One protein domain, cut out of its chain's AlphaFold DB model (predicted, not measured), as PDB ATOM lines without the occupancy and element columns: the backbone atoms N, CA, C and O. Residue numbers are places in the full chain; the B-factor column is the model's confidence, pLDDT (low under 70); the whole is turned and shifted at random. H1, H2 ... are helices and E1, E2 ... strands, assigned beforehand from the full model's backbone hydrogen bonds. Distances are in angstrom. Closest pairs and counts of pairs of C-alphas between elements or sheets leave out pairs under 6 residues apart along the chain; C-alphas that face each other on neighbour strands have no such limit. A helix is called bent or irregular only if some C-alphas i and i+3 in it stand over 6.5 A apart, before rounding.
ATOM      1  N   ALA A  10     -40.267  -4.988 -36.252       93.88
ATOM      2  CA  ALA A  10     -40.183  -3.771 -37.056       93.88
ATOM      3  C   ALA A  10     -39.354  -2.675 -36.364       93.88
ATOM      4  O   ALA A  10     -38.503  -2.055 -37.006       93.88
ATOM      5  N   GLN A  11     -39.542  -2.476 -35.054       93.38
ATOM      6  CA  GLN A  11     -38.750  -1.528 -34.264       93.38
ATOM      7  C   GLN A  11     -37.268  -1.912 -34.223       93.38
ATOM      8  O   GLN A  11     -36.412  -1.067 -34.477       93.38
ATOM      9  N   VAL A  12     -36.953  -3.188 -33.975       95.94
ATOM     10  CA  VAL A  12     -35.567  -3.684 -33.968       95.94
ATOM     11  C   VAL A  12     -34.907  -3.492 -35.335       95.94
ATOM     12  O   VAL A  12     -33.777  -3.010 -35.409       95.94
ATOM     13  N   ASN A  13     -35.610  -3.803 -36.426       95.00
ATOM     14  CA  ASN A  13     -35.090  -3.614 -37.782       95.00
ATOM     15  C   ASN A  13     -34.844  -2.136 -38.110       95.00
ATOM     16  O   ASN A  13     -33.827  -1.807 -38.724       95.00
ATOM     17  N   TYR A  14     -35.739  -1.243 -37.681       94.81
ATOM     18  CA  TYR A  14     -35.557   0.199 -37.832       94.81
ATOM     19  C   TYR A  14     -34.331   0.696 -37.054       94.81
ATOM     20  O   TYR A  14     -33.470   1.361 -37.630       94.81
ATOM     21  N   LEU A  15     -34.192   0.308 -35.781       94.19
ATOM     22  CA  LEU A  15     -33.032   0.663 -34.959       94.19
ATOM     23  C   LEU A  15     -31.725   0.121 -35.546       94.19
ATOM     24  O   LEU A  15     -30.731   0.839 -35.587       94.19
ATOM     25  N   ALA A  16     -31.725  -1.105 -36.072       95.00
ATOM     26  CA  ALA A  16     -30.562  -1.670 -36.748       95.00
ATOM     27  C   ALA A  16     -30.191  -0.884 -38.017       95.00
ATOM     28  O   ALA A  16     -29.008  -0.682 -38.293       95.00
ATOM     29  N   ALA A  17     -31.178  -0.417 -38.789       93.38
ATOM     30  CA  ALA A  17     -30.939   0.408 -39.972       93.38
ATOM     31  C   ALA A  17     -30.346   1.779 -39.604       93.38
ATOM     32  O   ALA A  17     -29.362   2.196 -40.215       93.38
ATOM     33  N   ILE A  18     -30.887   2.441 -38.576       92.69
ATOM     34  CA  ILE A  18     -30.346   3.703 -38.049       92.69
ATOM     35  C   ILE A  18     -28.936   3.496 -37.481       92.69
ATOM     36  O   ILE A  18     -28.026   4.258 -37.801       92.69
ATOM     37  N   GLY A  19     -28.717   2.423 -36.719       92.94
ATOM     38  CA  GLY A  19     -27.408   2.072 -36.171       92.94
ATOM     39  C   GLY A  19     -26.352   1.879 -37.260       92.94
ATOM     40  O   GLY A  19     -25.259   2.422 -37.153       92.94
ATOM     41  N   ARG A  20     -26.681   1.200 -38.367       93.75
ATOM     42  CA  ARG A  20     -25.759   1.055 -39.515       93.75
ATOM     43  C   ARG A  20     -25.384   2.386 -40.167       93.75
ATOM     44  O   ARG A  20     -24.311   2.475 -40.755       93.75
ATOM     45  N   LEU A  21     -26.259   3.387 -40.092       92.38
ATOM     46  CA  LEU A  21     -26.012   4.715 -40.643       92.38
ATOM     47  C   LEU A  21     -25.121   5.551 -39.712       92.38
ATOM     48  O   LEU A  21     -24.156   6.161 -40.172       92.38
ATOM     49  N   ILE A  22     -25.450   5.572 -38.420       94.06
ATOM     50  CA  ILE A  22     -24.820   6.462 -37.437       94.06
ATOM     51  C   ILE A  22     -23.501   5.887 -36.931       94.06
ATOM     52  O   ILE A  22     -22.496   6.593 -36.920       94.06
ATOM     53  N   VAL A  23     -23.476   4.607 -36.543       94.44
ATOM     54  CA  VAL A  23     -22.356   4.015 -35.794       94.44
ATOM     55  C   VAL A  23     -21.016   4.218 -36.506       94.44
ATOM     56  O   VAL A  23     -20.131   4.803 -35.886       94.44
ATOM     57  N   PRO A  24     -20.835   3.862 -37.796       95.44
ATOM     58  CA  PRO A  24     -19.538   4.029 -38.461       95.44
ATOM     59  C   PRO A  24     -19.024   5.475 -38.470       95.44
ATOM     60  O   PRO A  24     -17.816   5.695 -38.498       95.44
ATOM     61  N   ARG A  25     -19.930   6.458 -38.447       94.81
ATOM     62  CA  ARG A  25     -19.598   7.887 -38.480       94.81
ATOM     63  C   ARG A  25     -19.380   8.458 -37.088       94.81
ATOM     64  O   ARG A  25     -18.472   9.262 -36.910       94.81
ATOM     65  N   ALA A  26     -20.127   7.983 -36.092       95.56
ATOM     66  CA  ALA A  26     -19.888   8.300 -34.688       95.56
ATOM     67  C   ALA A  26     -18.451   7.934 -34.265       95.56
ATOM     68  O   ALA A  26     -17.824   8.663 -33.499       95.56
ATOM     69  N   PHE A  27     -17.869   6.883 -34.856       95.56
ATOM     70  CA  PHE A  27     -16.466   6.516 -34.634       95.56
ATOM     71  C   PHE A  27     -15.444   7.589 -35.059       95.56
ATOM     72  O   PHE A  27     -14.327   7.587 -34.543       95.56
ATOM     73  N   ALA A  28     -15.799   8.554 -35.919       93.50
ATOM     74  CA  ALA A  28     -14.930   9.698 -36.230       93.50
ATOM     75  C   ALA A  28     -14.681  10.612 -35.010       93.50
ATOM     76  O   ALA A  28     -13.732  11.408 -35.004       93.50
ATOM     77  N   PHE A  29     -15.513  10.475 -33.972       96.25
ATOM     78  CA  PHE A  29     -15.443  11.235 -32.730       96.25
ATOM     79  C   PHE A  29     -14.716  10.505 -31.588       96.25
ATOM     80  O   PHE A  29     -14.540  11.098 -30.527       96.25
ATOM     81  N   VAL A  30     -14.229   9.273 -31.788       97.19
ATOM     82  CA  VAL A  30     -13.441   8.554 -30.766       97.19
ATOM     83  C   VAL A  30     -12.221   9.372 -30.343       97.19
ATOM     84  O   VAL A  30     -11.461   9.865 -31.182       97.19
ATOM     85  N   GLY A  31     -12.039   9.532 -29.028       97.06
ATOM     86  CA  GLY A  31     -10.941  10.302 -28.439       97.06
ATOM     87  C   GLY A  31     -11.022  11.810 -28.696       97.06
ATOM     88  O   GLY A  31     -10.069  12.540 -28.410       97.06
ATOM     89  N   ARG A  32     -12.127  12.309 -29.268       97.56
ATOM     90  CA  ARG A  32     -12.362  13.746 -29.415       97.56
ATOM     91  C   ARG A  32     -12.937  14.307 -28.122       97.56
ATOM     92  O   ARG A  32     -13.684  13.646 -27.413       97.56
ATOM     93  N   ARG A  33     -12.587  15.567 -27.863       98.38
ATOM     94  CA  ARG A  33     -13.100  16.365 -26.749       98.38
ATOM     95  C   ARG A  33     -14.074  17.388 -27.307       98.38
ATOM     96  O   ARG A  33     -13.664  18.254 -28.088       98.38
ATOM     97  N   ILE A  34     -15.340  17.252 -26.953       98.50
ATOM     98  CA  ILE A  34     -16.464  17.993 -27.515       98.50
ATOM     99  C   ILE A  34     -17.070  18.862 -26.413       98.50
ATOM    100  O   ILE A  34     -17.259  18.411 -25.289       98.50
ATOM    101  N   LEU A  35     -17.366  20.119 -26.720       98.44
ATOM    102  CA  LEU A  35     -18.087  21.000 -25.807       98.44
ATOM    103  C   LEU A  35     -19.330  21.535 -26.508       98.44
ATOM    104  O   LEU A  35     -19.230  22.160 -27.568       98.44
ATOM    105  N   PHE A  36     -20.492  21.286 -25.915       98.38
ATOM    106  CA  PHE A  36     -21.757  21.855 -26.360       98.38
ATOM    107  C   PHE A  36     -21.953  23.226 -25.716       98.38
ATOM    108  O   PHE A  36     -21.822  23.367 -24.503       98.38
ATOM    109  N   VAL A  37     -22.258  24.245 -26.517       97.81
ATOM    110  CA  VAL A  37     -22.519  25.609 -26.041       97.81
ATOM    111  C   VAL A  37     -23.922  26.017 -26.462       97.81
ATOM    112  O   VAL A  37     -24.188  26.232 -27.650       97.81
ATOM    113  N   GLY A  38     -24.809  26.140 -25.477       95.81
ATOM    114  CA  GLY A  38     -26.228  26.387 -25.684       95.81
ATOM    115  C   GLY A  38     -27.004  25.169 -26.181       95.81
ATOM    116  O   GLY A  38     -26.470  24.079 -26.381       95.81
ATOM    117  N   HIS A  39     -28.294  25.381 -26.415       92.44
ATOM    118  CA  HIS A  39     -29.264  24.347 -26.747       92.44
ATOM    119  C   HIS A  39     -30.049  24.674 -28.023       92.44
ATOM    120  O   HIS A  39     -30.073  25.805 -28.517       92.44
ATOM    121  N   GLY A  40     -30.780  23.683 -28.528       88.19
ATOM    122  CA  GLY A  40     -31.702  23.855 -29.642       88.19
ATOM    123  C   GLY A  40     -31.011  23.741 -31.013       88.19
ATOM    124  O   GLY A  40     -29.993  24.388 -31.246       88.19
ATOM    125  N   PRO A  41     -31.587  22.989 -31.968       90.88
ATOM    126  CA  PRO A  41     -32.876  22.305 -31.867       90.88
ATOM    127  C   PRO A  41     -32.867  21.037 -30.998       90.88
ATOM    128  O   PRO A  41     -33.941  20.483 -30.790       90.88
ATOM    129  N   PHE A  42     -31.714  20.611 -30.480       95.75
ATOM    130  CA  PHE A  42     -31.572  19.408 -29.658       95.75
ATOM    131  C   PHE A  42     -30.976  19.728 -28.285       95.75
ATOM    132  O   PHE A  42     -30.295  20.749 -28.104       95.75
ATOM    133  N   HIS A  43     -31.222  18.844 -27.320       95.62
ATOM    134  CA  HIS A  43     -30.535  18.901 -26.035       95.62
ATOM    135  C   HIS A  43     -29.120  18.308 -26.160       95.62
ATOM    136  O   HIS A  43     -28.952  17.292 -26.843       95.62
ATOM    137  N   PRO A  44     -28.097  18.907 -25.519       96.19
ATOM    138  CA  PRO A  44     -26.736  18.370 -25.519       96.19
ATOM    139  C   PRO A  44     -26.652  16.904 -25.089       96.19
ATOM    140  O   PRO A  44     -25.949  16.138 -25.735       96.19
ATOM    141  N   GLU A  45     -27.422  16.491 -24.080       96.69
ATOM    142  CA  GLU A  45     -27.465  15.098 -23.614       96.69
ATOM    143  C   GLU A  45     -27.940  14.115 -24.694       96.69
ATOM    144  O   GLU A  45     -27.355  13.045 -24.865       96.69
ATOM    145  N   GLU A  46     -28.963  14.486 -25.472       96.44
ATOM    146  CA  GLU A  46     -29.470  13.655 -26.569       96.44
ATOM    147  C   GLU A  46     -28.398  13.477 -27.646       96.44
ATOM    148  O   GLU A  46     -28.158  12.364 -28.111       96.44
ATOM    149  N   LEU A  47     -27.711  14.561 -28.012       97.19
ATOM    150  CA  LEU A  47     -26.623  14.522 -28.987       97.19
ATOM    151  C   LEU A  47     -25.400  13.767 -28.458       97.19
ATOM    152  O   LEU A  47     -24.791  12.993 -29.195       97.19
ATOM    153  N   GLY A  48     -25.067  13.963 -27.185       97.19
ATOM    154  CA  GLY A  48     -23.988  13.274 -26.495       97.19
ATOM    155  C   GLY A  48     -24.211  11.765 -26.423       97.19
ATOM    156  O   GLY A  48     -23.269  11.001 -26.596       97.19
ATOM    157  N   SER A  49     -25.464  11.320 -26.285       96.19
ATOM    158  CA  SER A  49     -25.824   9.892 -26.282       96.19
ATOM    159  C   SER A  49     -25.583   9.173 -27.619       96.19
ATOM    160  O   SER A  49     -25.560   7.943 -27.661       96.19
ATOM    161  N   LEU A  50     -25.395   9.921 -28.714       95.94
ATOM    162  CA  LEU A  50     -25.065   9.375 -30.036       95.94
ATOM    163  C   LEU A  50     -23.559   9.159 -30.233       95.94
ATOM    164  O   LEU A  50     -23.152   8.592 -31.251       95.94
ATOM    165  N   LEU A  51     -22.732   9.648 -29.308       96.75
ATOM    166  CA  LEU A  51     -21.283   9.530 -29.368       96.75
ATOM    167  C   LEU A  51     -20.807   8.194 -28.774       96.75
ATOM    168  O   LEU A  51     -21.457   7.647 -27.882       96.75
ATOM    169  N   PRO A  52     -19.668   7.657 -29.248       96.56
ATOM    170  CA  PRO A  52     -19.038   6.503 -28.614       96.56
ATOM    171  C   PRO A  52     -18.563   6.859 -27.196       96.56
ATOM    172  O   PRO A  52     -18.253   8.018 -26.923       96.56
ATOM    173  N   GLU A  53     -18.462   5.867 -26.306       96.69
ATOM    174  CA  GLU A  53     -18.058   6.071 -24.902       96.69
ATOM    175  C   GLU A  53     -16.669   6.719 -24.770       96.69
ATOM    176  O   GLU A  53     -16.390   7.424 -23.803       96.69
ATOM    177  N   GLU A  54     -15.794   6.517 -25.756       97.88
ATOM    178  CA  GLU A  54     -14.451   7.090 -25.799       97.88
ATOM    179  C   GLU A  54     -14.413   8.561 -26.251       97.88
ATOM    180  O   GLU A  54     -13.335   9.160 -26.299       97.88
ATOM    181  N   ALA A  55     -15.545   9.150 -26.645       97.94
ATOM    182  CA  ALA A  55     -15.646  10.583 -26.891       97.94
ATOM    183  C   ALA A  55     -15.959  11.311 -25.576       97.94
ATOM    184  O   ALA A  55     -17.005  11.104 -24.964       97.94
ATOM    185  N   GLU A  56     -15.075  12.216 -25.158       98.31
ATOM    186  CA  GLU A  56     -15.342  13.076 -24.007       98.31
ATOM    187  C   GLU A  56     -16.219  14.245 -24.451       98.31
ATOM    188  O   GLU A  56     -15.804  15.046 -25.295       98.31
ATOM    189  N   TRP A  57     -17.396  14.401 -23.855       98.25
ATOM    190  CA  TRP A  57     -18.256  15.544 -24.121       98.25
ATOM    191  C   TRP A  57     -18.835  16.133 -22.840       98.25
ATOM    192  O   TRP A  57     -19.054  15.421 -21.865       98.25
ATOM    193  N   TYR A  58     -19.062  17.446 -22.857       98.38
ATOM    194  CA  TYR A  58     -19.682  18.186 -21.760       98.38
ATOM    195  C   TYR A  58     -20.567  19.303 -22.314       98.38
ATOM    196  O   TYR A  58     -20.349  19.788 -23.431       98.38
ATOM    197  N   GLU A  59     -21.537  19.739 -21.519       97.50
ATOM    198  CA  GLU A  59     -22.196  21.027 -21.712       97.50
ATOM    199  C   GLU A  59     -21.327  22.157 -21.132       97.50
ATOM    200  O   GLU A  59     -20.505  21.959 -20.229       97.50
ATOM    201  N   HIS A  60     -21.444  23.354 -21.702       96.12
ATOM    202  CA  HIS A  60     -20.749  24.528 -21.200       96.12
ATOM    203  C   HIS A  60     -21.205  24.855 -19.773       96.12
ATOM    204  O   HIS A  60     -22.391  25.025 -19.522       96.12
ATOM    205  N   GLY A  61     -20.246  24.958 -18.851       94.44
ATOM    206  CA  GLY A  61     -20.494  25.099 -17.412       94.44
ATOM    207  C   GLY A  61     -20.231  23.815 -16.622       94.44
ATOM    208  O   GLY A  61     -19.750  23.898 -15.495       94.44
ATOM    209  N   ASP A  62     -20.418  22.648 -17.247       97.25
ATOM    210  CA  ASP A  62     -20.229  21.337 -16.605       97.25
ATOM    211  C   ASP A  62     -18.873  20.693 -16.924       97.25
ATOM    212  O   ASP A  62     -18.476  19.694 -16.320       97.25
ATOM    213  N   ALA A  63     -18.138  21.257 -17.886       96.62
ATOM    214  CA  ALA A  63     -16.825  20.761 -18.264       96.62
ATOM    215  C   ALA A  63     -15.815  20.889 -17.104       96.62
ATOM    216  O   ALA A  63     -15.705  21.963 -16.504       96.62
ATOM    217  N   PRO A  64     -15.015  19.844 -16.813       97.38
ATOM    218  CA  PRO A  64     -14.043  19.887 -15.729       97.38
ATOM    219  C   PRO A  64     -12.949  20.929 -15.992       97.38
ATOM    220  O   PRO A  64     -12.648  21.287 -17.137       97.38
ATOM    221  N   GLU A  65     -12.301  21.392 -14.923       95.69
ATOM    222  CA  GLU A  65     -11.197  22.346 -15.034       95.69
ATOM    223  C   GLU A  65     -10.081  21.791 -15.939       95.69
ATOM    224  O   GLU A  65      -9.673  20.632 -15.845       95.69
ATOM    225  N   GLY A  66      -9.599  22.616 -16.871       95.69
ATOM    226  CA  GLY A  66      -8.588  22.206 -17.847       95.69
ATOM    227  C   GLY A  66      -9.114  21.339 -18.999       95.69
ATOM    228  O   GLY A  66      -8.318  20.922 -19.854       95.69
ATOM    229  N   PHE A  67     -10.429  21.094 -19.078       97.69
ATOM    230  CA  PHE A  67     -11.044  20.580 -20.298       97.69
ATOM    231  C   PHE A  67     -10.732  21.528 -21.454       97.69
ATOM    232  O   PHE A  67     -10.846  22.736 -21.306       97.69
ATOM    233  N   ALA A  68     -10.267  20.989 -22.576       97.62
ATOM    234  CA  ALA A  68      -9.830  21.761 -23.732       97.62
ATOM    235  C   ALA A  68     -10.474  21.133 -24.971       97.62
ATOM    236  O   ALA A  68      -9.953  20.123 -25.462       97.62
ATOM    237  N   PRO A  69     -11.623  21.659 -25.431       97.81
ATOM    238  CA  PRO A  69     -12.351  21.058 -26.535       97.81
ATOM    239  C   PRO A  69     -11.570  21.183 -27.841       97.81
ATOM    240  O   PRO A  69     -11.007  22.232 -28.156       97.81
ATOM    241  N   GLY A  70     -11.565  20.102 -28.619       97.12
ATOM    242  CA  GLY A  70     -11.150  20.121 -30.022       97.12
ATOM    243  C   GLY A  70     -12.310  20.450 -30.965       97.12
ATOM    244  O   GLY A  70     -12.078  20.863 -32.101       97.12
ATOM    245  N   ILE A  71     -13.548  20.274 -30.493       97.69
ATOM    246  CA  ILE A  71     -14.777  20.538 -31.239       97.69
ATOM    247  C   ILE A  71     -15.741  21.316 -30.338       97.69
ATOM    248  O   ILE A  71     -15.992  20.923 -29.200       97.69
ATOM    249  N   LEU A  72     -16.284  22.408 -30.861       97.88
ATOM    250  CA  LEU A  72     -17.340  23.208 -30.256       97.88
ATOM    251  C   LEU A  72     -18.619  23.031 -31.067       97.88
ATOM    252  O   LEU A  72     -18.647  23.355 -32.258       97.88
ATOM    253  N   ILE A  73     -19.671  22.546 -30.415       97.94
ATOM    254  CA  ILE A  73     -20.991  22.379 -31.021       97.94
ATOM    255  C   ILE A  73     -21.906  23.469 -30.477       97.94
ATOM    256  O   ILE A  73     -22.164  23.534 -29.279       97.94
ATOM    257  N   LEU A  74     -22.390  24.342 -31.356       97.69
ATOM    258  CA  LEU A  74     -23.189  25.500 -30.970       97.69
ATOM    259  C   LEU A  74     -24.680  25.215 -31.143       97.69
ATOM    260  O   LEU A  74     -25.128  24.894 -32.245       97.69
ATOM    261  N   GLY A  75     -25.449  25.395 -30.073       96.81
ATOM    262  CA  GLY A  75     -26.902  25.486 -30.134       96.81
ATOM    263  C   GLY A  75     -27.369  26.814 -30.734       96.81
ATOM    264  O   GLY A  75     -26.632  27.808 -30.801       96.81
ATOM    265  N   ARG A  76     -28.621  26.849 -31.184       93.69
ATOM    266  CA  ARG A  76     -29.268  28.067 -31.695       93.69
ATOM    267  C   ARG A  76     -29.515  29.088 -30.593       93.69
ATOM    268  O   ARG A  76     -29.388  30.289 -30.846       93.69
ATOM    269  N   ASP A  77     -29.854  28.589 -29.413       90.75
ATOM    270  CA  ASP A  77     -30.356  29.332 -28.267       90.75
ATOM    271  C   ASP A  77     -29.654  28.850 -26.986       90.75
ATOM    272  O   ASP A  77     -28.720  28.057 -27.046       90.75
ATOM    273  N   GLY A  78     -30.074  29.335 -25.816       86.00
ATOM    274  CA  GLY A  78     -29.629  28.753 -24.544       86.00
ATOM    275  C   GLY A  78     -28.215  29.076 -24.095       86.00
ATOM    276  O   GLY A  78     -27.688  28.377 -23.246       86.00
ATOM    277  N   PHE A  79     -27.595  30.098 -24.674       88.50
ATOM    278  CA  PHE A  79     -26.293  30.593 -24.241       88.50
ATOM    279  C   PHE A  79     -26.355  32.109 -24.020       88.50
ATOM    280  O   PHE A  79     -27.052  32.846 -24.741       88.50
ATOM    281  N   GLU A  80     -25.627  32.585 -23.019       90.38
ATOM    282  CA  GLU A  80     -25.489  33.993 -22.693       90.38
ATOM    283  C   GLU A  80     -24.449  34.694 -23.577       90.38
ATOM    284  O   GLU A  80     -23.747  34.128 -24.424       90.38
ATOM    285  N   LYS A  81     -24.383  36.020 -23.432       81.56
ATOM    286  CA  LYS A  81     -23.397  36.832 -24.138       81.56
ATOM    287  C   LYS A  81     -22.029  36.652 -23.475       81.56
ATOM    288  O   LYS A  81     -21.636  37.463 -22.647       81.56
ATOM    289  N   GLY A  82     -21.277  35.663 -23.924       92.44
ATOM    290  CA  GLY A  82     -19.932  35.402 -23.411       92.44
ATOM    291  C   GLY A  82     -19.548  33.952 -23.612       92.44
ATOM    292  O   GLY A  82     -18.458  33.689 -24.094       92.44
ATOM    293  N   ASP A  83     -20.506  33.049 -23.437       95.94
ATOM    294  CA  ASP A  83     -20.314  31.598 -23.401       95.94
ATOM    295  C   ASP A  83     -19.521  31.067 -24.593       95.94
ATOM    296  O   ASP A  83     -18.552  30.337 -24.436       95.94
ATOM    297  N   VAL A  84     -19.868  31.493 -25.814       95.88
ATOM    298  CA  VAL A  84     -19.134  31.079 -27.024       95.88
ATOM    299  C   VAL A  84     -17.673  31.533 -26.964       95.88
ATOM    300  O   VAL A  84     -16.777  30.784 -27.340       95.88
ATOM    301  N   LYS A  85     -17.421  32.757 -26.492       95.88
ATOM    302  CA  LYS A  85     -16.070  33.304 -26.339       95.88
ATOM    303  C   LYS A  85     -15.310  32.566 -25.236       95.88
ATOM    304  O   LYS A  85     -14.147  32.239 -25.449       95.88
ATOM    305  N   ASP A  86     -15.954  32.287 -24.112       95.88
ATOM    306  CA  ASP A  86     -15.341  31.615 -22.966       95.88
ATOM    307  C   ASP A  86     -14.999  30.160 -23.321       95.88
ATOM    308  O   ASP A  86     -13.869  29.712 -23.121       95.88
ATOM    309  N   ALA A  87     -15.912  29.462 -24.000       96.38
ATOM    310  CA  ALA A  87     -15.696  28.130 -24.559       96.38
ATOM    311  C   ALA A  87     -14.543  28.086 -25.583       96.38
ATOM    312  O   ALA A  87     -13.772  27.126 -25.629       96.38
ATOM    313  N   LEU A  88     -14.379  29.139 -26.390       95.12
ATOM    314  CA  LEU A  88     -13.243  29.268 -27.310       95.12
ATOM    315  C   LEU A  88     -11.925  29.556 -26.592       95.12
ATOM    316  O   LEU A  88     -10.893  29.055 -27.020       95.12
ATOM    317  N   GLN A  89     -11.939  30.340 -25.514       94.69
ATOM    318  CA  GLN A  89     -10.746  30.580 -24.694       94.69
ATOM    319  C   GLN A  89     -10.299  29.320 -23.950       94.69
ATOM    320  O   GLN A  89      -9.104  29.117 -23.740       94.69
ATOM    321  N   GLN A  90     -11.253  28.464 -23.584       94.44
ATOM    322  CA  GLN A  90     -10.993  27.156 -23.000       94.44
ATOM    323  C   GLN A  90     -10.327  26.190 -24.002       94.44
ATOM    324  O   GLN A  90      -9.568  25.299 -23.611       94.44
ATOM    325  N   ALA A  91     -10.560  26.371 -25.304       94.00
ATOM    326  CA  ALA A  91      -9.902  25.577 -26.330       94.00
ATOM    327  C   ALA A  91      -8.406  25.927 -26.426       94.00
ATOM    328  O   ALA A  91      -8.009  27.064 -26.675       94.00
ATOM    329  N   LYS A  92      -7.539  24.919 -26.284       89.81
ATOM    330  CA  LYS A  92      -6.092  25.062 -26.509       89.81
ATOM    331  C   LYS A  92      -5.799  25.025 -28.017       89.81
ATOM    332  O   LYS A  92      -5.288  24.029 -28.518       89.81
ATOM    333  N   GLY A  93      -6.159  26.084 -28.745       92.38
ATOM    334  CA  GLY A  93      -5.904  26.224 -30.186       92.38
ATOM    335  C   GLY A  93      -7.113  26.721 -30.978       92.38
ATOM    336  O   GLY A  93      -7.894  27.527 -30.482       92.38
ATOM    337  N   SER A  94      -7.254  26.239 -32.215       92.62
ATOM    338  CA  SER A  94      -8.369  26.567 -33.115       92.62
ATOM    339  C   SER A  94      -9.332  25.376 -33.204       92.62
ATOM    340  O   SER A  94      -9.138  24.515 -34.067       92.62
ATOM    341  N   PRO A  95     -10.321  25.261 -32.301       96.31
ATOM    342  CA  PRO A  95     -11.271  24.153 -32.330       96.31
ATOM    343  C   PRO A  95     -12.127  24.190 -33.604       96.31
ATOM    344  O   PRO A  95     -12.376  25.257 -34.170       96.31
ATOM    345  N   LYS A  96     -12.630  23.028 -34.033       96.06
ATOM    346  CA  LYS A  96     -13.677  22.942 -35.065       96.06
ATOM    347  C   LYS A  96     -14.981  23.475 -34.471       96.06
ATOM    348  O   LYS A  96     -15.410  22.978 -33.437       96.06
ATOM    349  N   VAL A  97     -15.605  24.469 -35.102       96.62
ATOM    350  CA  VAL A  97     -16.843  25.094 -34.604       96.62
ATOM    351  C   VAL A  97     -17.993  24.795 -35.556       96.62
ATOM    352  O   VAL A  97     -18.026  25.300 -36.676       96.62
ATOM    353  N   ILE A  98     -18.966  24.006 -35.121       96.88
ATOM    354  CA  ILE A  98     -20.112  23.616 -35.952       96.88
ATOM    355  C   ILE A  98     -21.428  23.858 -35.208       96.88
ATOM    356  O   ILE A  98     -21.452  23.826 -33.980       96.88
ATOM    357  N   PRO A  99     -22.535  24.136 -35.912       97.25
ATOM    358  CA  PRO A  99     -23.852  24.161 -35.286       97.25
ATOM    359  C   PRO A  99     -24.315  22.727 -34.972       97.25
ATOM    360  O   PRO A  99     -23.828  21.775 -35.588       97.25
ATOM    361  N   GLN A 100     -25.275  22.555 -34.057       97.50
ATOM    362  CA  GLN A 100     -25.850  21.235 -33.737       97.50
ATOM    363  C   GLN A 100     -26.363  20.490 -34.981       97.50
ATOM    364  O   GLN A 100     -26.246  19.271 -35.075       97.50
ATOM    365  N   GLU A 101     -26.902  21.210 -35.965       95.94
ATOM    366  CA  GLU A 101     -27.356  20.621 -37.224       95.94
ATOM    367  C   GLU A 101     -26.205  20.092 -38.063       95.94
ATOM    368  O   GLU A 101     -26.340  19.016 -38.627       95.94
ATOM    369  N   GLY A 102     -25.079  20.810 -38.114       95.75
ATOM    370  CA  GLY A 102     -23.885  20.345 -38.818       95.75
ATOM    371  C   GLY A 102     -23.287  19.111 -38.147       95.75
ATOM    372  O   GLY A 102     -22.868  18.186 -38.830       95.75
ATOM    373  N   PHE A 103     -23.329  19.048 -36.813       96.88
ATOM    374  CA  PHE A 103     -22.934  17.851 -36.068       96.88
ATOM    375  C   PHE A 103     -23.822  16.644 -36.398       96.88
ATOM    376  O   PHE A 103     -23.317  15.559 -36.683       96.88
ATOM    377  N   LEU A 104     -25.144  16.831 -36.405       96.31
ATOM    378  CA  LEU A 104     -26.073  15.758 -36.749       96.31
ATOM    379  C   LEU A 104     -25.925  15.322 -38.215       96.31
ATOM    380  O   LEU A 104     -26.007  14.134 -38.516       96.31
ATOM    381  N   ASP A 105     -25.682  16.265 -39.119       95.12
ATOM    382  CA  ASP A 105     -25.452  15.999 -40.539       95.12
ATOM    383  C   ASP A 105     -24.157  15.191 -40.760       95.12
ATOM    384  O   ASP A 105     -24.135  14.215 -41.515       95.12
ATOM    385  N   GLU A 106     -23.099  15.510 -40.012       95.06
ATOM    386  CA  GLU A 106     -21.852  14.738 -39.984       95.06
ATOM    387  C   GLU A 106     -22.087  13.310 -39.458       95.06
ATOM    388  O   GLU A 106     -21.624  12.346 -40.070       95.06
ATOM    389  N   LEU A 107     -22.885  13.140 -38.397       94.69
ATOM    390  CA  LEU A 107     -23.246  11.819 -37.865       94.69
ATOM    391  C   LEU A 107     -24.126  10.993 -38.814       94.69
ATOM    392  O   LEU A 107     -23.940   9.783 -38.930       94.69
ATOM    393  N   LEU A 108     -25.103  11.612 -39.478       93.00
ATOM    394  CA  LEU A 108     -26.082  10.902 -40.305       93.00
ATOM    395  C   LEU A 108     -25.578  10.638 -41.722       93.00
ATOM    396  O   LEU A 108     -25.890   9.598 -42.312       93.00
ATOM    397  N   PHE A 109     -24.799  11.557 -42.279       93.19
ATOM    398  CA  PHE A 109     -24.454  11.546 -43.699       93.19
ATOM    399  C   PHE A 109     -22.946  11.595 -43.946       93.19
ATOM    400  O   PHE A 109     -22.493  11.099 -44.980       93.19
ATOM    401  N   GLY A 110     -22.149  12.022 -42.965       92.62
ATOM    402  CA  GLY A 110     -20.695  12.144 -43.099       92.62
ATOM    403  C   GLY A 110     -20.274  13.444 -43.777       92.62
ATOM    404  O   GLY A 110     -19.175  13.518 -44.322       92.62
ATOM    405  N   HIS A 111     -21.152  14.449 -43.782       92.69
ATOM    406  CA  HIS A 111     -20.857  15.769 -44.316       92.69
ATOM    407  C   HIS A 111     -19.897  16.498 -43.372       92.69
ATOM    408  O   HIS A 111     -20.249  16.839 -42.246       92.69
ATOM    409  N   ASP A 112     -18.665  16.742 -43.822       90.94
ATOM    410  CA  ASP A 112     -17.710  17.552 -43.066       90.94
ATOM    411  C   ASP A 112     -17.941  19.038 -43.352       90.94
ATOM    412  O   ASP A 112     -17.399  19.613 -44.300       90.94
ATOM    413  N   TRP A 113     -18.731  19.678 -42.493       88.38
ATOM    414  CA  TRP A 113     -19.060  21.104 -42.596       88.38
ATOM    415  C   TRP A 113     -17.854  22.032 -42.441       88.38
ATOM    416  O   TRP A 113     -17.939  23.213 -42.778       88.38
ATOM    417  N   TRP A 114     -16.733  21.523 -41.926       85.81
ATOM    418  CA  TRP A 114     -15.546  22.327 -41.665       85.81
ATOM    419  C   TRP A 114     -14.532  22.293 -42.810       85.81
ATOM    420  O   TRP A 114     -13.913  23.315 -43.091       85.81
ATOM    421  N   GLY A 115     -14.362  21.146 -43.475       82.12
ATOM    422  CA  GLY A 115     -13.419  20.984 -44.586       82.12
ATOM    423  C   GLY A 115     -14.065  20.837 -45.966       82.12
ATOM    424  O   GLY A 115     -13.519  21.341 -46.946       82.12
ATOM    425  N   GLY A 116     -15.215  20.161 -46.061       81.50
ATOM    426  CA  GLY A 116     -15.860  19.812 -47.334       81.50
ATOM    427  C   GLY A 116     -17.034  20.711 -47.724       81.50
ATOM    428  O   GLY A 116     -17.255  20.948 -48.909       81.50
ATOM    429  N   GLU A 117     -17.764  21.245 -46.740       88.06
ATOM    430  CA  GLU A 117     -19.021  21.979 -46.962       88.06
ATOM    431  C   GLU A 117     -19.054  23.366 -46.313       88.06
ATOM    432  O   GLU A 117     -20.074  23.820 -45.788       88.06
ATOM    433  N   VAL A 118     -17.940  24.092 -46.404       87.50
ATOM    434  CA  VAL A 118     -17.808  25.455 -45.859       87.50
ATOM    435  C   VAL A 118     -18.929  26.390 -46.342       87.50
ATOM    436  O   VAL A 118     -19.384  27.244 -45.584       87.50
ATOM    437  N   GLY A 119     -19.438  26.204 -47.568       86.81
ATOM    438  CA  GLY A 119     -20.564  26.983 -48.095       86.81
ATOM    439  C   GLY A 119     -21.871  26.796 -47.307       86.81
ATOM    440  O   GLY A 119     -22.592  27.770 -47.082       86.81
ATOM    441  N   SER A 120     -22.159  25.576 -46.837       88.12
ATOM    442  CA  SER A 120     -23.316  25.273 -45.978       88.12
ATOM    443  C   SER A 120     -23.172  25.955 -44.617       88.12
ATOM    444  O   SER A 120     -24.110  26.599 -44.131       88.12
ATOM    445  N   LEU A 121     -21.968  25.889 -44.040       90.88
ATOM    446  CA  LEU A 121     -21.639  26.560 -42.787       90.88
ATOM    447  C   LEU A 121     -21.787  28.083 -42.917       90.88
ATOM    448  O   LEU A 121     -22.486  28.695 -42.108       90.88
ATOM    449  N   GLU A 122     -21.213  28.694 -43.958       90.62
ATOM    450  CA  GLU A 122     -21.301  30.135 -44.221       90.62
ATOM    451  C   GLU A 122     -22.751  30.601 -44.413       90.62
ATOM    452  O   GLU A 122     -23.171  31.598 -43.812       90.62
ATOM    453  N   ALA A 123     -23.547  29.860 -45.190       90.00
ATOM    454  CA  ALA A 123     -24.964  30.157 -45.377       90.00
ATOM    455  C   ALA A 123     -25.726  30.149 -44.040       90.00
ATOM    456  O   ALA A 123     -26.578  31.013 -43.796       90.00
ATOM    457  N   MET A 124     -25.390  29.216 -43.142       92.38
ATOM    458  CA  MET A 124     -26.037  29.085 -41.839       92.38
ATOM    459  C   MET A 124     -25.658  30.195 -40.855       92.38
ATOM    460  O   MET A 124     -26.496  30.577 -40.030       92.38
ATOM    461  N   VAL A 125     -24.460  30.786 -40.967       93.56
ATOM    462  CA  VAL A 125     -24.031  31.899 -40.100       93.56
ATOM    463  C   VAL A 125     -25.068  33.025 -40.076       93.56
ATOM    464  O   VAL A 125     -25.341  33.604 -39.030       93.56
ATOM    465  N   ASN A 126     -25.729  33.330 -41.193       86.88
ATOM    466  CA  ASN A 126     -26.703  34.428 -41.245       86.88
ATOM    467  C   ASN A 126     -27.991  34.167 -40.443       86.88
ATOM    468  O   ASN A 126     -28.778  35.090 -40.215       86.88
ATOM    469  N   HIS A 127     -28.217  32.933 -39.992       89.50
ATOM    470  CA  HIS A 127     -29.452  32.510 -39.333       89.50
ATOM    471  C   HIS A 127     -29.239  31.809 -37.990       89.50
ATOM    472  O   HIS A 127     -30.223  31.457 -37.340       89.50
ATOM    473  N   HIS A 128     -27.989  31.630 -37.566       94.00
ATOM    474  CA  HIS A 128     -27.646  30.902 -36.354       94.00
ATOM    475  C   HIS A 128     -26.865  31.795 -35.387       94.00
ATOM    476  O   HIS A 128     -25.708  32.137 -35.631       94.00
ATOM    477  N   ARG A 129     -27.481  32.154 -34.256       91.81
ATOM    478  CA  ARG A 129     -26.928  33.127 -33.297       91.81
ATOM    479  C   ARG A 129     -25.561  32.702 -32.747       91.81
ATOM    480  O   ARG A 129     -24.664  33.538 -32.664       91.81
ATOM    481  N   GLY A 130     -25.378  31.413 -32.440       93.25
ATOM    482  CA  GLY A 130     -24.091  30.874 -31.976       93.25
ATOM    483  C   GLY A 130     -22.967  31.101 -32.993       93.25
ATOM    484  O   GLY A 130     -21.942  31.699 -32.672       93.25
ATOM    485  N   LEU A 131     -23.197  30.733 -34.258       94.75
ATOM    486  CA  LEU A 131     -22.251  30.961 -35.350       94.75
ATOM    487  C   LEU A 131     -21.989  32.447 -35.627       94.75
ATOM    488  O   LEU A 131     -20.865  32.808 -35.964       94.75
ATOM    489  N   GLN A 132     -22.977  33.330 -35.456       93.81
ATOM    490  CA  GLN A 132     -22.752  34.781 -35.551       93.81
ATOM    491  C   GLN A 132     -21.800  35.273 -34.465       93.81
ATOM    492  O   GLN A 132     -20.890  36.053 -34.756       93.81
ATOM    493  N   SER A 133     -21.983  34.786 -33.234       92.88
ATOM    494  CA  SER A 133     -21.077  35.062 -32.120       92.88
ATOM    495  C   SER A 133     -19.664  34.573 -32.449       92.88
ATOM    496  O   SER A 133     -18.738  35.382 -32.476       92.88
ATOM    497  N   ALA A 134     -19.515  33.303 -32.847       93.81
ATOM    498  CA  ALA A 134     -18.237  32.705 -33.239       93.81
ATOM    499  C   ALA A 134     -17.553  33.462 -34.393       93.81
ATOM    500  O   ALA A 134     -16.353  33.745 -34.339       93.81
ATOM    501  N   ARG A 135     -18.313  33.872 -35.417       94.06
ATOM    502  CA  ARG A 135     -17.799  34.690 -36.523       94.06
ATOM    503  C   ARG A 135     -17.302  36.043 -36.033       94.06
ATOM    504  O   ARG A 135     -16.226  36.459 -36.443       94.06
ATOM    505  N   SER A 136     -18.048  36.725 -35.163       92.31
ATOM    506  CA  SER A 136     -17.695  38.070 -34.683       92.31
ATOM    507  C   SER A 136     -16.362  38.128 -33.927       92.31
ATOM    508  O   SER A 136     -15.703  39.162 -33.928       92.31
ATOM    509  N   ILE A 137     -15.941  37.005 -33.342       92.00
ATOM    510  CA  ILE A 137     -14.670  36.857 -32.619       92.00
ATOM    511  C   ILE A 137     -13.594  36.129 -33.436       92.00
ATOM    512  O   ILE A 137     -12.513  35.865 -32.924       92.00
ATOM    513  N   GLY A 138     -13.853  35.844 -34.718       91.38
ATOM    514  CA  GLY A 138     -12.875  35.258 -35.641       91.38
ATOM    515  C   GLY A 138     -12.672  33.745 -35.511       91.38
ATOM    516  O   GLY A 138     -11.771  33.207 -36.146       91.38
ATOM    517  N   ALA A 139     -13.512  33.041 -34.752       91.44
ATOM    518  CA  ALA A 139     -13.357  31.604 -34.510       91.44
ATOM    519  C   ALA A 139     -13.579  30.732 -35.755       91.44
ATOM    520  O   ALA A 139     -13.111  29.602 -35.813       91.44
ATOM    521  N   LEU A 140     -14.279  31.257 -36.764       91.38
ATOM    522  CA  LEU A 140     -14.528  30.553 -38.026       91.38
ATOM    523  C   LEU A 140     -13.446  30.815 -39.090       91.38
ATOM    524  O   LEU A 140     -13.554  30.319 -40.210       91.38
ATOM    525  N   ALA A 141     -12.393  31.574 -38.760       90.88
ATOM    526  CA  ALA A 141     -11.363  31.957 -39.725       90.88
ATOM    527  C   ALA A 141     -10.602  30.748 -40.294       90.88
ATOM    528  O   ALA A 141     -10.270  30.740 -41.476       90.88
ATOM    529  N   SER A 142     -10.371  29.705 -39.491       87.56
ATOM    530  CA  SER A 142      -9.729  28.466 -39.956       87.56
ATOM    531  C   SER A 142     -10.585  27.663 -40.938       87.56
ATOM    532  O   SER A 142     -10.034  26.862 -41.683       87.56
ATOM    533  N   ALA A 143     -11.899  27.897 -40.969       84.38
ATOM    534  CA  ALA A 143     -12.801  27.356 -41.986       84.38
ATOM    535  C   ALA A 143     -12.908  28.271 -43.222       84.38
ATOM    536  O   ALA A 143     -13.737  28.038 -44.088       84.38
ATOM    537  N   GLY A 144     -12.125  29.354 -43.305       86.56
ATOM    538  CA  GLY A 144     -12.203  30.332 -44.396       86.56
ATOM    539  C   GLY A 144     -13.341  31.353 -44.262       86.56
ATOM    540  O   GLY A 144     -13.494  32.205 -45.134       86.56
TER     541      GLY A 144
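Overview. This is residues 10 to 144 of the 295 residues of an uncharacterized protein of Rubrobacteraceae bacterium (UniProt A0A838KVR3). A small sheet of four parallel strands forms the core, with helices H3 and H6 packed on one face and H4 and the short H2 on the other, while residues 10 to 17 of the long helix H1 stick out as an arm. H5 sits beyond the E4 edge and only grazes the sheet. The printed part has 135 residues, with six named helices and four named strands in the order H1 E1 H2 E2 E3 H3 E4 H4 H5 H6; the sheet's order is E2 E1 E3 E4, and the class is mixed, helices and strands. The whole is compact, with a radius of gyration of the C-alphas of 14.6 A and spans of 47 by 34 by 24 A.

Along the chain. The sheet holds E2, residues 56 to 59, E1, residues 33 to 37, 13.2 A long from C-alpha 33 at (-13.100, 16.365, -26.749), E3, residues 71 to 74, and E4, residues 96 to 99. H1, residues 10 to 29, spans 29.3 A from C-alpha 10 at (-40.183, -3.771, -37.056); it has a kink of 40 degrees near residue 22 and is only just irregular, C-alphas 21 and 24 being 6.9 A apart. H2 is residues 44 to 48, H3 residues 83 to 90, H4 residues 100 to 109, 14.0 A long, and H5 residues 118 to 125. H6, residues 129 to 136, ends at C-alpha 136 at (-17.695, 38.070, -34.683).

Arrangement. E1 and E3 are parallel neighbours, with N 35 and O 71 at 2.9 A. Within hydrogen-bond range are also N 34 and O 56, 2.8 A, across the parallel neighbours E2 and E1, and N 72 and O 96, 2.8 A, across the parallel neighbours E3 and E4. H3, at a height of 9.5 A over the sheet, runs along the strands over E1 and E3. On the same face H6 touches H3 at a steep tilt of 53 degrees, closest at the C-alphas of Val 84 and Ala 134, 6.5 A. On the opposite face H4 lies over E4 and stands up from the sheet by 55 degrees; H2 is on the same face as H4. H1 is not on the sheet and touches H4 with residues 21 to 26 alone, closest at the C-alphas of Arg 25 and Leu 107, 5.4 A. H5 and H6 touch only at the corner, closest at the C-alphas of Val 125 and Leu 131, 5.2 A. Every O i to N i+4 pair is within hydrogen-bond range in H2, H3, H4, H5 and H6, and 12 of 16 are in H1.

Size, cuts and confidence. The C-alphas farthest apart, of Ala 10 and Ile 137, are 48.2 A apart. The printed part has no cut, and the link from E2 to E3, 11 residues, is long. No printed residue is under 70 in pLDDT, and the mean of the printed part is 93.9.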